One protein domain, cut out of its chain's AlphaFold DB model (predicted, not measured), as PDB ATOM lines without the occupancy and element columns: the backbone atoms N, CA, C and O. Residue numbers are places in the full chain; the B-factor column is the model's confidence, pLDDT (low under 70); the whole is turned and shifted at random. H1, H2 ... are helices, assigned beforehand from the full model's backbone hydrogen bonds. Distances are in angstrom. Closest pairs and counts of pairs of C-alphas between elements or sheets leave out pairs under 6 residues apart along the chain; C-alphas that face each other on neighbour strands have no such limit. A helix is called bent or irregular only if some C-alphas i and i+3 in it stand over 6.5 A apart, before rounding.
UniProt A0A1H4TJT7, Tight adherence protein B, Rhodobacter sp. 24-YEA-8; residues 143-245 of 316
ATOM      1  N   GLU A 143      15.977  49.873  53.662       86.69
ATOM      2  CA  GLU A 143      16.919  49.060  54.441       86.69
ATOM      3  C   GLU A 143      16.283  47.803  55.044       86.69
ATOM      4  O   GLU A 143      16.957  46.778  55.157       86.69
ATOM      5  N   GLU A 144      15.005  47.861  55.423       87.88
ATOM      6  CA  GLU A 144      14.251  46.711  55.929       87.88
ATOM      7  C   GLU A 144      14.035  45.644  54.850       87.88
ATOM      8  O   GLU A 144      14.192  44.454  55.122       87.88
ATOM      9  N   SER A 145      13.751  46.068  53.620       89.25
ATOM     10  CA  SER A 145      13.454  45.167  52.496       89.25
ATOM     11  C   SER A 145      14.709  44.732  51.725       89.25
ATOM     12  O   SER A 145      14.654  43.866  50.855       89.25
ATOM     13  N   LEU A 146      15.866  45.328  52.030       90.44
ATOM     14  CA  LEU A 146      17.110  45.080  51.309       90.44
ATOM     15  C   LEU A 146      17.572  43.613  51.320       90.44
ATOM     16  O   LEU A 146      17.947  43.134  50.253       90.44
ATOM     17  N   PRO A 147      17.557  42.870  52.444       88.75
ATOM     18  CA  PRO A 147      18.025  41.487  52.427       88.75
ATOM     19  C   PRO A 147      17.174  40.581  51.529       88.75
ATOM     20  O   PRO A 147      17.711  39.725  50.836       88.75
ATOM     21  N   GLU A 148      15.861  40.815  51.484       91.56
ATOM     22  CA  GLU A 148      14.948  40.103  50.584       91.56
ATOM     23  C   GLU A 148      15.299  40.372  49.113       91.56
ATOM     24  O   GLU A 148      15.390  39.444  48.310       91.56
ATOM     25  N   ALA A 149      15.608  41.628  48.774       92.00
ATOM     26  CA  ALA A 149      16.080  41.981  47.439       92.00
ATOM     27  C   ALA A 149      17.405  41.295  47.078       92.00
ATOM     28  O   ALA A 149      17.567  40.799  45.963       92.00
ATOM     29  N   MET A 150      18.350  41.246  48.022       90.62
ATOM     30  CA  MET A 150      19.630  40.572  47.813       90.62
ATOM     31  C   MET A 150      19.444  39.070  47.589       90.62
ATOM     32  O   MET A 150      20.093  38.524  46.703       90.62
ATOM     33  N   ASP A 151      18.537  38.412  48.314       90.62
ATOM     34  CA  ASP A 151      18.247  36.986  48.127       90.62
ATOM     35  C   ASP A 151      17.676  36.682  46.741       90.62
ATOM     36  O   ASP A 151      18.086  35.706  46.106       90.62
ATOM     37  N   LEU A 152      16.753  37.516  46.248       92.69
ATOM     38  CA  LEU A 152      16.212  37.381  44.893       92.69
ATOM     39  C   LEU A 152      17.317  37.519  43.844       92.69
ATOM     40  O   LEU A 152      17.450  36.666  42.968       92.69
ATOM     41  N   ILE A 153      18.169  38.535  43.984       91.69
ATOM     42  CA  ILE A 153      19.296  38.756  43.073       91.69
ATOM     43  C   ILE A 153      20.274  37.577  43.135       91.69
ATOM     44  O   ILE A 153      20.666  37.061  42.092       91.69
ATOM     45  N   VAL A 154      20.632  37.090  44.327       90.12
ATOM     46  CA  VAL A 154      21.501  35.913  44.502       90.12
ATOM     47  C   VAL A 154      20.920  34.692  43.795       90.12
ATOM     48  O   VAL A 154      21.658  33.991  43.104       90.12
ATOM     49  N   ARG A 155      19.610  34.434  43.923       90.94
ATOM     50  CA  ARG A 155      18.940  33.317  43.236       90.94
ATOM     51  C   ARG A 155      19.033  33.454  41.719       90.94
ATOM     52  O   ARG A 155      19.439  32.496  41.068       90.94
ATOM     53  N   SER A 156      18.749  34.633  41.167       91.38
ATOM     54  CA  SER A 156      18.895  34.905  39.731       91.38
ATOM     55  C   SER A 156      20.331  34.687  39.241       91.38
ATOM     56  O   SER A 156      20.552  34.026  38.227       91.38
ATOM     57  N   LEU A 157      21.319  35.184  39.989       89.88
ATOM     58  CA  LEU A 157      22.736  35.032  39.652       89.88
ATOM     59  C   LEU A 157      23.206  33.571  39.732       89.88
ATOM     60  O   LEU A 157      24.007  33.150  38.903       89.88
ATOM     61  N   ARG A 158      22.695  32.771  40.680       88.31
ATOM     62  CA  ARG A 158      23.008  31.328  40.786       88.31
ATOM     63  C   ARG A 158      22.516  30.524  39.582       88.31
ATOM     64  O   ARG A 158      23.127  29.515  39.250       88.31
ATOM     65  N   VAL A 159      21.451  30.977  38.920       90.19
ATOM     66  CA  VAL A 159      20.947  30.393  37.662       90.19
ATOM     67  C   VAL A 159      21.771  30.871  36.449       90.19
ATOM     68  O   VAL A 159      21.522  30.463  35.319       90.19
ATOM     69  N   GLY A 160      22.787  31.712  36.670       86.12
ATOM     70  CA  GLY A 160      23.684  32.224  35.634       86.12
ATOM     71  C   GLY A 160      23.190  33.500  34.955       86.12
ATOM     72  O   GLY A 160      23.755  33.901  33.939       86.12
ATOM     73  N   GLN A 161      22.146  34.157  35.480       88.31
ATOM     74  CA  GLN A 161      21.708  35.434  34.918       88.31
ATOM     75  C   GLN A 161      22.768  36.524  35.143       88.31
ATOM     76  O   GLN A 161      23.347  36.597  36.228       88.31
ATOM     77  N   PRO A 162      22.991  37.425  34.171       88.56
ATOM     78  CA  PRO A 162      23.783  38.628  34.399       88.56
ATOM     79  C   PRO A 162      23.121  39.566  35.425       88.56
ATOM     80  O   PRO A 162      21.911  39.523  35.656       88.56
ATOM     81  N   VAL A 163      23.910  40.481  35.998       87.69
ATOM     82  CA  VAL A 163      23.457  41.413  37.050       87.69
ATOM     83  C   VAL A 163      22.274  42.281  36.609       87.69
ATOM     84  O   VAL A 163      21.350  42.486  37.390       87.69
ATOM     85  N   GLY A 164      22.266  42.773  35.366       89.62
ATOM     86  CA  GLY A 164      21.184  43.619  34.846       89.62
ATOM     87  C   GLY A 164      19.802  42.944  34.912       89.62
ATOM     88  O   GLY A 164      18.913  43.460  35.594       89.62
ATOM     89  N   PRO A 165      19.611  41.773  34.273       90.75
ATOM     90  CA  PRO A 165      18.382  40.983  34.384       90.75
ATOM     91  C   PRO A 165      18.015  40.571  35.818       90.75
ATOM     92  O   PRO A 165      16.834  40.595  36.176       90.75
ATOM     93  N   ALA A 166      19.001  40.258  36.666       91.81
ATOM     94  CA  ALA A 166      18.755  39.947  38.077       91.81
ATOM     95  C   ALA A 166      18.167  41.156  38.834       91.81
ATOM     96  O   ALA A 166      17.183  41.027  39.562       91.81
ATOM     97  N   VAL A 167      18.708  42.356  38.598       93.00
ATOM     98  CA  VAL A 167      18.186  43.622  39.139       93.00
ATOM     99  C   VAL A 167      16.785  43.931  38.603       93.00
ATOM    100  O   VAL A 167      15.916  44.368  39.358       93.00
ATOM    101  N   GLN A 168      16.528  43.663  37.321       92.50
ATOM    102  CA  GLN A 168      15.195  43.826  36.738       92.50
ATOM    103  C   GLN A 168      14.164  42.886  37.385       92.50
ATOM    104  O   GLN A 168      13.026  43.292  37.615       92.50
ATOM    105  N   THR A 169      14.558  41.649  37.691       92.62
ATOM    106  CA  THR A 169      13.699  40.670  38.376       92.62
ATOM    107  C   THR A 169      13.342  41.161  39.777       92.62
ATOM    108  O   THR A 169      12.163  41.215  40.121       92.62
ATOM    109  N   ALA A 170      14.327  41.652  40.537       93.25
ATOM    110  CA  ALA A 170      14.087  42.240  41.854       93.25
ATOM    111  C   ALA A 170      13.113  43.434  41.800       93.25
ATOM    112  O   ALA A 170      12.214  43.527  42.630       93.25
ATOM    113  N   GLY A 171      13.231  44.315  40.802       91.62
ATOM    114  CA  GLY A 171      12.299  45.438  40.622       91.62
ATOM    115  C   GLY A 171      10.852  45.019  40.322       91.62
ATOM    116  O   GLY A 171       9.926  45.740  40.685       91.62
ATOM    117  N   LYS A 172      10.649  43.856  39.685       90.75
ATOM    118  CA  LYS A 172       9.323  43.324  39.325       90.75
ATOM    119  C   LYS A 172       8.675  42.492  40.433       90.75
ATOM    120  O   LYS A 172       7.454  42.522  40.552       90.75
ATOM    121  N   GLU A 173       9.464  41.727  41.186       90.94
ATOM    122  CA  GLU A 173       8.954  40.799  42.208       90.94
ATOM    123  C   GLU A 173       8.787  41.443  43.588       90.94
ATOM    124  O   GLU A 173       7.912  41.041  44.355       90.94
ATOM    125  N   LEU A 174       9.598  42.453  43.914       91.44
ATOM    126  CA  LEU A 174       9.478  43.167  45.181       91.44
ATOM    127  C   LEU A 174       8.311  44.156  45.161       91.44
ATOM    128  O   LEU A 174       7.801  44.567  44.119       91.44
ATOM    129  N   SER A 175       7.932  44.612  46.351       87.44
ATOM    130  CA  SER A 175       6.946  45.675  46.530       87.44
ATOM    131  C   SER A 175       7.502  46.824  47.373       87.44
ATOM    132  O   SER A 175       8.516  46.697  48.059       87.44
ATOM    133  N   GLY A 176       6.842  47.980  47.307       85.81
ATOM    134  CA  GLY A 176       7.216  49.160  48.086       85.81
ATOM    135  C   GLY A 176       8.369  49.979  47.486       85.81
ATOM    136  O   GLY A 176       8.704  49.824  46.311       85.81
ATOM    137  N   PRO A 177       8.975  50.883  48.280       85.69
ATOM    138  CA  PRO A 177       9.947  51.853  47.770       85.69
ATOM    139  C   PRO A 177      11.211  51.218  47.186       85.69
ATOM    140  O   PRO A 177      11.805  51.773  46.270       85.69
ATOM    141  N   ILE A 178      11.613  50.042  47.677       89.25
ATOM    142  CA  ILE A 178      12.782  49.327  47.155       89.25
ATOM    143  C   ILE A 178      12.564  48.834  45.718       89.25
ATOM    144  O   ILE A 178      13.478  48.899  44.899       89.25
ATOM    145  N   ALA A 179      11.342  48.395  45.395       88.69
ATOM    146  CA  ALA A 179      10.977  47.930  44.062       88.69
ATOM    147  C   ALA A 179      10.992  49.079  43.049       88.69
ATOM    148  O   ALA A 179      11.416  48.889  41.910       88.69
ATOM    149  N   GLU A 180      10.585  50.281  43.474       86.38
ATOM    150  CA  GLU A 180      10.661  51.498  42.659       86.38
ATOM    151  C   GLU A 180      12.118  51.847  42.321       86.38
ATOM    152  O   GLU A 180      12.433  52.060  41.151       86.38
ATOM    153  N   GLU A 181      13.018  51.831  43.312       88.81
ATOM    154  CA  GLU A 181      14.442  52.121  43.089       88.81
ATOM    155  C   GLU A 181      15.094  51.083  42.158       88.81
ATOM    156  O   GLU A 181      15.731  51.464  41.176       88.81
ATOM    157  N   PHE A 182      14.881  49.778  42.385       92.50
ATOM    158  CA  PHE A 182      15.417  48.736  41.498       92.50
ATOM    159  C   PHE A 182      14.796  48.766  40.098       92.50
ATOM    160  O   PHE A 182      15.507  48.553  39.117       92.50
ATOM    161  N   SER A 183      13.499  49.067  39.978       88.62
ATOM    162  CA  SER A 183      12.841  49.239  38.678       88.62
ATOM    163  C   SER A 183      13.449  50.403  37.906       88.62
ATOM    164  O   SER A 183      13.788  50.247  36.733       88.62
ATOM    165  N   GLU A 184      13.652  51.546  38.564       87.38
ATOM    166  CA  GLU A 184      14.259  52.713  37.932       87.38
ATOM    167  C   GLU A 184      15.713  52.446  37.519       87.38
ATOM    168  O   GLU A 184      16.129  52.811  36.419       87.38
ATOM    169  N   THR A 185      16.482  51.760  38.363       89.06
ATOM    170  CA  THR A 185      17.856  51.363  38.038       89.06
ATOM    171  C   THR A 185      17.905  50.339  36.909       89.06
ATOM    172  O   THR A 185      18.733  50.469  36.010       89.06
ATOM    173  N   SER A 186      16.987  49.370  36.875       89.25
ATOM    174  CA  SER A 186      16.891  48.403  35.775       89.25
ATOM    175  C   SER A 186      16.558  49.073  34.441       89.25
ATOM    176  O   SER A 186      17.088  48.676  33.401       89.25
ATOM    177  N   ALA A 187      15.733  50.127  34.468       86.88
ATOM    178  CA  ALA A 187      15.422  50.924  33.291       86.88
ATOM    179  C   ALA A 187      16.679  51.637  32.782       86.88
ATOM    180  O   ALA A 187      17.006  51.513  31.608       86.88
ATOM    181  N   ARG A 188      17.446  52.293  33.663       87.44
ATOM    182  CA  ARG A 188      18.720  52.941  33.298       87.44
ATOM    183  C   ARG A 188      19.725  51.969  32.678       87.44
ATOM    184  O   ARG A 188      20.341  52.297  31.670       87.44
ATOM    185  N   ILE A 189      19.840  50.764  33.237       86.81
ATOM    186  CA  ILE A 189      20.682  49.698  32.671       86.81
ATOM    187  C   ILE A 189      20.177  49.292  31.280       86.81
ATOM    188  O   ILE A 189      20.968  49.126  30.357       86.81
ATOM    189  N   SER A 190      18.857  49.175  31.106       83.94
ATOM    190  CA  SER A 190      18.243  48.848  29.811       83.94
ATOM    191  C   SER A 190      18.460  49.944  28.758       83.94
ATOM    192  O   SER A 190      18.516  49.638  27.572       83.94
ATOM    193  N   TYR A 191      18.624  51.200  29.185       88.38
ATOM    194  CA  TYR A 191      19.000  52.337  28.334       88.38
ATOM    195  C   TYR A 191      20.511  52.436  28.060       88.38
ATOM    196  O   TYR A 191      20.956  53.399  27.447       88.38
ATOM    197  N   GLY A 192      21.308  51.453  28.487       84.50
ATOM    198  CA  GLY A 192      22.738  51.384  28.184       84.50
ATOM    199  C   GLY A 192      23.658  51.952  29.265       84.50
ATOM    200  O   GLY A 192      24.871  51.954  29.067       84.50
ATOM    201  N   GLN A 193      23.134  52.388  30.419       86.19
ATOM    202  CA  GLN A 193      23.995  52.758  31.546       86.19
ATOM    203  C   GLN A 193      24.723  51.515  32.082       86.19
ATOM    204  O   GLN A 193      24.118  50.462  32.293       86.19
ATOM    205  N   GLU A 194      26.021  51.647  32.363       84.44
ATOM    206  CA  GLU A 194      26.803  50.573  32.974       84.44
ATOM    207  C   GLU A 194      26.171  50.132  34.319       84.44
ATOM    208  O   GLU A 194      25.905  50.988  35.174       84.44
ATOM    209  N   PRO A 195      25.967  48.817  34.563       86.19
ATOM    210  CA  PRO A 195      25.329  48.315  35.783       86.19
ATOM    211  C   PRO A 195      25.971  48.813  37.078       86.19
ATOM    212  O   PRO A 195      25.268  49.177  38.019       86.19
ATOM    213  N   VAL A 196      27.303  48.875  37.124       86.19
ATOM    214  CA  VAL A 196      28.051  49.340  38.300       86.19
ATOM    215  C   VAL A 196      27.751  50.813  38.593       86.19
ATOM    216  O   VAL A 196      27.466  51.174  39.739       86.19
ATOM    217  N   CYS A 197      27.748  51.660  37.562       86.31
ATOM    218  CA  CYS A 197      27.411  53.075  37.691       86.31
ATOM    219  C   CYS A 197      25.951  53.273  38.122       86.31
ATOM    220  O   CYS A 197      25.696  53.988  39.093       86.31
ATOM    221  N   ALA A 198      25.007  52.575  37.488       87.19
ATOM    222  CA  ALA A 198      23.581  52.692  37.795       87.19
ATOM    223  C   ALA A 198      23.251  52.267  39.244       87.19
ATOM    224  O   ALA A 198      22.444  52.903  39.931       87.19
ATOM    225  N   LEU A 199      23.908  51.214  39.743       87.50
ATOM    226  CA  LEU A 199      23.774  50.756  41.129       87.50
ATOM    227  C   LEU A 199      24.399  51.730  42.135       87.50
ATOM    228  O   LEU A 199      23.836  51.958  43.208       87.50
ATOM    229  N   ARG A 200      25.538  52.342  41.794       85.06
ATOM    230  CA  ARG A 200      26.166  53.377  42.627       85.06
ATOM    231  C   ARG A 200      25.285  54.622  42.733       85.06
ATOM    232  O   ARG A 200      25.131  55.166  43.826       85.06
ATOM    233  N   ASP A 201      24.663  55.038  41.634       84.06
ATOM    234  CA  ASP A 201      23.735  56.172  41.620       84.06
ATOM    235  C   ASP A 201      22.501  55.897  42.483       84.06
ATOM    236  O   ASP A 201      22.088  56.753  43.270       84.06
ATOM    237  N   MET A 202      21.952  54.682  42.410       85.00
ATOM    238  CA  MET A 202      20.858  54.233  43.278       85.00
ATOM    239  C   MET A 202      21.239  54.305  44.762       85.00
ATOM    240  O   MET A 202      20.475  54.831  45.580       85.00
ATOM    241  N   ALA A 203      22.435  53.826  45.116       82.44
ATOM    242  CA  ALA A 203      22.938  53.873  46.484       82.44
ATOM    243  C   ALA A 203      23.114  55.317  46.992       82.44
ATOM    244  O   ALA A 203      22.760  55.619  48.132       82.44
ATOM    245  N   ASN A 204      23.595  56.223  46.135       81.62
ATOM    246  CA  ASN A 204      23.760  57.642  46.458       81.62
ATOM    247  C   ASN A 204      22.424  58.375  46.635       81.62
ATOM    248  O   ASN A 204      22.304  59.229  47.510       81.62
ATOM    249  N   ARG A 205      21.418  58.047  45.820       81.12
ATOM    250  CA  ARG A 205      20.070  58.634  45.900       81.12
ATOM    251  C   ARG A 205      19.297  58.198  47.135       81.12
ATOM    252  O   ARG A 205      18.540  58.988  47.690       81.12
ATOM    253  N   THR A 206      19.467  56.940  47.529       80.00
ATOM    254  CA  THR A 206      18.706  56.333  48.627       80.00
ATOM    255  C   THR A 206      19.343  56.588  49.995       80.00
ATOM    256  O   THR A 206      18.688  56.425  51.019       80.00
ATOM    257  N   ASP A 207      20.627  56.962  50.022       78.50
ATOM    258  CA  ASP A 207      21.450  57.109  51.233       78.50
ATOM    259  C   ASP A 207      21.508  55.839  52.118       78.50
ATOM    260  O   ASP A 207      21.887  55.876  53.289       78.50
ATOM    261  N   SER A 208      21.178  54.675  51.548       80.75
ATOM    262  CA  SER A 208      21.192  53.394  52.258       80.75
ATOM    263  C   SER A 208      22.605  52.830  52.332       80.75
ATOM    264  O   SER A 208      23.290  52.651  51.319       80.75
ATOM    265  N   GLN A 209      23.036  52.470  53.543       81.44
ATOM    266  CA  GLN A 209      24.357  51.882  53.737       81.44
ATOM    267  C   GLN A 209      24.465  50.496  53.093       81.44
ATOM    268  O   GLN A 209      25.488  50.173  52.493       81.44
ATOM    269  N   GLY A 210      23.405  49.694  53.177       82.00
ATOM    270  CA  GLY A 210      23.394  48.362  52.581       82.00
ATOM    271  C   GLY A 210      23.442  48.400  51.050       82.00
ATOM    272  O   GLY A 210      24.194  47.632  50.456       82.00
ATOM    273  N   LEU A 211      22.737  49.342  50.406       86.25
ATOM    274  CA  LEU A 211      22.831  49.523  48.950       86.25
ATOM    275  C   LEU A 211      24.219  50.004  48.508       86.25
ATOM    276  O   LEU A 211      24.691  49.598  47.448       86.25
ATOM    277  N   ARG A 212      24.906  50.819  49.320       84.69
ATOM    278  CA  ARG A 212      26.308  51.193  49.061       84.69
ATOM    279  C   ARG A 212      27.227  49.972  49.069       84.69
ATOM    280  O   ARG A 212      28.040  49.827  48.160       84.69
ATOM    281  N   PHE A 213      27.075  49.080  50.050       83.38
ATOM    282  CA  PHE A 213      27.837  47.828  50.092       83.38
ATOM    283  C   PHE A 213      27.495  46.902  48.925       83.38
ATOM    284  O   PHE A 213      28.400  46.327  48.328       83.38
ATOM    285  N   PHE A 214      26.216  46.807  48.562       85.81
ATOM    286  CA  PHE A 214      25.766  46.050  47.397       85.81
ATOM    287  C   PHE A 214      26.430  46.539  46.103       85.81
ATOM    288  O   PHE A 214      27.061  45.753  45.400       85.81
ATOM    289  N   ALA A 215      26.352  47.843  45.819       87.00
ATOM    290  CA  ALA A 215      26.957  48.435  44.629       87.00
ATOM    291  C   ALA A 215      28.482  48.244  44.597       87.00
ATOM    292  O   ALA A 215      29.036  47.910  43.553       87.00
ATOM    293  N   ALA A 216      29.160  48.396  45.742       81.31
ATOM    294  CA  ALA A 216      30.599  48.163  45.849       81.31
ATOM    295  C   ALA A 216      30.974  46.692  45.602       81.31
ATOM    296  O   ALA A 216      31.932  46.421  44.882       81.31
ATOM    297  N   ALA A 217      30.209  45.743  46.148       81.50
ATOM    298  CA  ALA A 217      30.430  44.317  45.919       81.50
ATOM    299  C   ALA A 217      30.256  43.945  44.443       81.50
ATOM    300  O   ALA A 217      31.102  43.249  43.886       81.50
ATOM    301  N   VAL A 218      29.213  44.463  43.785       84.62
ATOM    302  CA  VAL A 218      29.014  44.275  42.341       84.62
ATOM    303  C   VAL A 218      30.163  44.889  41.541       84.62
ATOM    304  O   VAL A 218      30.645  44.246  40.611       84.62
ATOM    305  N   ALA A 219      30.632  46.087  41.904       82.12
ATOM    306  CA  ALA A 219      31.755  46.750  41.239       82.12
ATOM    307  C   ALA A 219      33.036  45.908  41.301       82.12
ATOM    308  O   ALA A 219      33.617  45.591  40.269       82.12
ATOM    309  N   ILE A 220      33.432  45.496  42.510       77.06
ATOM    310  CA  ILE A 220      34.634  44.686  42.743       77.06
ATOM    311  C   ILE A 220      34.530  43.369  41.975       77.06
ATOM    312  O   ILE A 220      35.441  42.982  41.247       77.06
ATOM    313  N   GLN A 221      33.392  42.685  42.095       78.69
ATOM    314  CA  GLN A 221      33.253  41.354  41.531       78.69
ATOM    315  C   GLN A 221      33.141  41.351  40.007       78.69
ATOM    316  O   GLN A 221      33.635  40.424  39.371       78.69
ATOM    317  N   SER A 222      32.537  42.387  39.421       76.56
ATOM    318  CA  SER A 222      32.472  42.541  37.964       76.56
ATOM    319  C   SER A 222      33.860  42.782  37.363       76.56
ATOM    320  O   SER A 222      34.116  42.341  36.248       76.56
ATOM    321  N   SER A 223      34.775  43.422  38.102       73.56
ATOM    322  CA  SER A 223      36.167  43.627  37.670       73.56
ATOM    323  C   SER A 223      37.072  42.412  37.908       73.56
ATOM    324  O   SER A 223      38.007  42.195  37.146       73.56
ATOM    325  N   THR A 224      36.828  41.627  38.964       73.44
ATOM    326  CA  THR A 224      37.675  40.473  39.340       73.44
ATOM    327  C   THR A 224      37.134  39.126  38.832       73.44
ATOM    328  O   THR A 224      37.834  38.121  38.893       73.44
ATOM    329  N   GLY A 225      35.897  39.067  38.328       67.81
ATOM    330  CA  GLY A 225      35.322  37.893  37.654       67.81
ATOM    331  C   GLY A 225      34.956  36.693  38.542       67.81
ATOM    332  O   GLY A 225      34.526  35.667  38.029       67.81
ATOM    333  N   GLY A 226      35.124  36.771  39.863       76.31
ATOM    334  CA  GLY A 226      34.731  35.683  40.782       76.31
ATOM    335  C   GLY A 226      33.223  35.614  41.113       76.31
ATOM    336  O   GLY A 226      32.387  36.263  40.487       76.31
ATOM    337  N   ASN A 227      32.866  34.838  42.140       81.06
ATOM    338  CA  ASN A 227      31.480  34.453  42.425       81.06
ATOM    339  C   ASN A 227      30.656  35.536  43.155       81.06
ATOM    340  O   ASN A 227      30.576  35.568  44.385       81.06
ATOM    341  N   LEU A 228      29.976  36.391  42.386       78.88
ATOM    342  CA  LEU A 228      29.095  37.440  42.919       78.88
ATOM    343  C   LEU A 228      27.953  36.890  43.774       78.88
ATOM    344  O   LEU A 228      27.611  37.496  44.787       78.88
ATOM    345  N   ALA A 229      27.393  35.734  43.413       80.25
ATOM    346  CA  ALA A 229      26.305  35.140  44.177       80.25
ATOM    347  C   ALA A 229      26.734  34.815  45.616       80.25
ATOM    348  O   ALA A 229      25.973  35.064  46.543       80.25
ATOM    349  N   GLU A 230      27.960  34.328  45.825       81.75
ATOM    350  CA  GLU A 230      28.478  34.021  47.164       81.75
ATOM    351  C   GLU A 230      28.696  35.281  48.013       81.75
ATOM    352  O   GLU A 230      28.316  35.318  49.185       81.75
ATOM    353  N   VAL A 231      29.277  36.335  47.433       80.56
ATOM    354  CA  VAL A 231      29.519  37.599  48.152       80.56
ATOM    355  C   VAL A 231      28.201  38.255  48.558       80.56
ATOM    356  O   VAL A 231      28.051  38.710  49.694       80.56
ATOM    357  N   LEU A 232      27.227  38.277  47.650       75.56
ATOM    358  CA  LEU A 232      25.909  38.840  47.921       75.56
ATOM    359  C   LEU A 232      25.122  38.023  48.958       75.56
ATOM    360  O   LEU A 232      24.446  38.619  49.792       75.56
ATOM    361  N   ASP A 233      25.258  36.696  48.974       81.19
ATOM    362  CA  ASP A 233      24.641  35.819  49.981       81.19
ATOM    363  C   ASP A 233      25.184  36.119  51.391       81.19
ATOM    364  O   ASP A 233      24.427  36.312  52.349       81.19
ATOM    365  N   ARG A 234      26.509  36.299  51.509       80.69
ATOM    366  CA  ARG A 234      27.158  36.730  52.760       80.69
ATOM    367  C   ARG A 234      26.676  38.113  53.205       80.69
ATOM    368  O   ARG A 234      26.362  38.299  54.381       80.69
ATOM    369  N   LEU A 235      26.583  39.079  52.288       79.94
ATOM    370  CA  LEU A 235      26.065  40.418  52.599       79.94
ATOM    371  C   LEU A 235      24.602  40.382  53.049       79.94
ATOM    372  O   LEU A 235      24.247  41.064  54.012       79.94
ATOM    373  N   SER A 236      23.776  39.554  52.410       79.75
ATOM    374  CA  SER A 236      22.379  39.354  52.792       79.75
ATOM    375  C   SER A 236      22.261  38.774  54.209       79.75
ATOM    376  O   SER A 236      21.505  39.284  55.044       79.75
ATOM    377  N   ALA A 237      23.089  37.777  54.543       81.69
ATOM    378  CA  ALA A 237      23.158  37.207  55.889       81.69
ATOM    379  C   ALA A 237      23.574  38.244  56.950       81.69
ATOM    380  O   ALA A 237      22.940  38.330  58.006       81.69
ATOM    381  N   ILE A 238      24.578  39.078  56.657       83.06
ATOM    382  CA  ILE A 238      25.016  40.166  57.547       83.06
ATOM    383  C   ILE A 238      23.898  41.203  57.732       83.06
ATOM    384  O   ILE A 238      23.605  41.606  58.862       83.06
ATOM    385  N   ALA A 239      23.234  41.615  56.647       80.50
ATOM    386  CA  ALA A 239      22.151  42.593  56.694       80.50
ATOM    387  C   ALA A 239      20.965  42.092  57.538       80.50
ATOM    388  O   ALA A 239      20.473  42.826  58.400       80.50
ATOM    389  N   ARG A 240      20.564  40.822  57.378       84.19
ATOM    390  CA  ARG A 240      19.561  40.172  58.241       84.19
ATOM    391  C   ARG A 240      19.995  40.122  59.700       84.19
ATOM    392  O   ARG A 240      19.201  40.469  60.573       84.19
ATOM    393  N   GLY A 241      21.239  39.724  59.974       83.62
ATOM    394  CA  GLY A 241      21.781  39.682  61.335       83.62
ATOM    395  C   GLY A 241      21.689  41.046  62.026       83.62
ATOM    396  O   GLY A 241      21.223  41.145  63.162       83.62
ATOM    397  N   ARG A 242      22.014  42.125  61.300       84.25
ATOM    398  CA  ARG A 242      21.878  43.507  61.786       84.25
ATOM    399  C   ARG A 242      20.428  43.881  62.102       84.25
ATOM    400  O   ARG A 242      20.170  44.489  63.142       84.25
ATOM    401  N   GLN A 243      19.483  43.517  61.233       83.06
ATOM    402  CA  GLN A 243      18.055  43.772  61.457       83.06
ATOM    403  C   GLN A 243      17.511  43.000  62.663       83.06
ATOM    404  O   GLN A 243      16.769  43.560  63.469       83.06
ATOM    405  N   GLN A 244      17.885  41.728  62.817       85.44
ATOM    406  CA  GLN A 244      17.479  40.910  63.961       85.44
ATOM    407  C   GLN A 244      18.016  41.482  65.272       85.44
ATOM    408  O   GLN A 244      17.265  41.580  66.244       85.44
ATOM    409  N   LEU A 245      19.274  41.936  65.287       84.88
ATOM    410  CA  LEU A 245      19.853  42.616  66.441       84.88
ATOM    411  C   LEU A 245      19.074  43.891  66.786       84.88
ATOM    412  O   LEU A 245      18.674  44.061  67.934       84.88
TER     413      LEU A 245
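Overview. This is residues 143 to 245 of the 316 residues of the protein "Tight adherence protein B" of Rhodobacter sp. 24-YEA-8 (UniProt A0A1H4TJT7). Six helices follow one another round a ring, and the last and longest, H6, packs side by side with H1; H2 slants between H1 and H3. The printed part has 103 residues, with H1 to H6 in chain order and no named strand: all helix. It is compact, radius of gyration of the C-alphas 12.3 A, spanning 39 by 30 by 23 A.

Along the chain. H6, residues 228 to 245, 25.8 A long, ends at C-alpha 245 (19.853, 42.616, 66.441). H1, residues 143 to 158, 23.2 A, begins at C-alpha 143 (16.919, 49.060, 54.441) and is irregular: C-alphas 144 and 147 are 7.3 A apart. H5 is residues 209 to 224, H4 195 to 206, H3 177 to 190, H2 163 to 173.

Arrangement. H1, H3, H4, H5 and H6 form a bundle, a group of helices. H6 touches H1 at a shallow tilt of 24 degrees, opposite ways; their closest C-alphas, Ser 236 and Pro 147, are 4.9 A apart. H5 and H6 form a hairpin, as do H4 and H5, H3 and H4, H2 and H3. Every O i to N i+4 pair is within hydrogen-bond range in H2 to H6, 10 of 12 in H1.

Size, cuts and confidence. The printed part has no cut, and its links are tight. Residue 225 alone has pLDDT under 70.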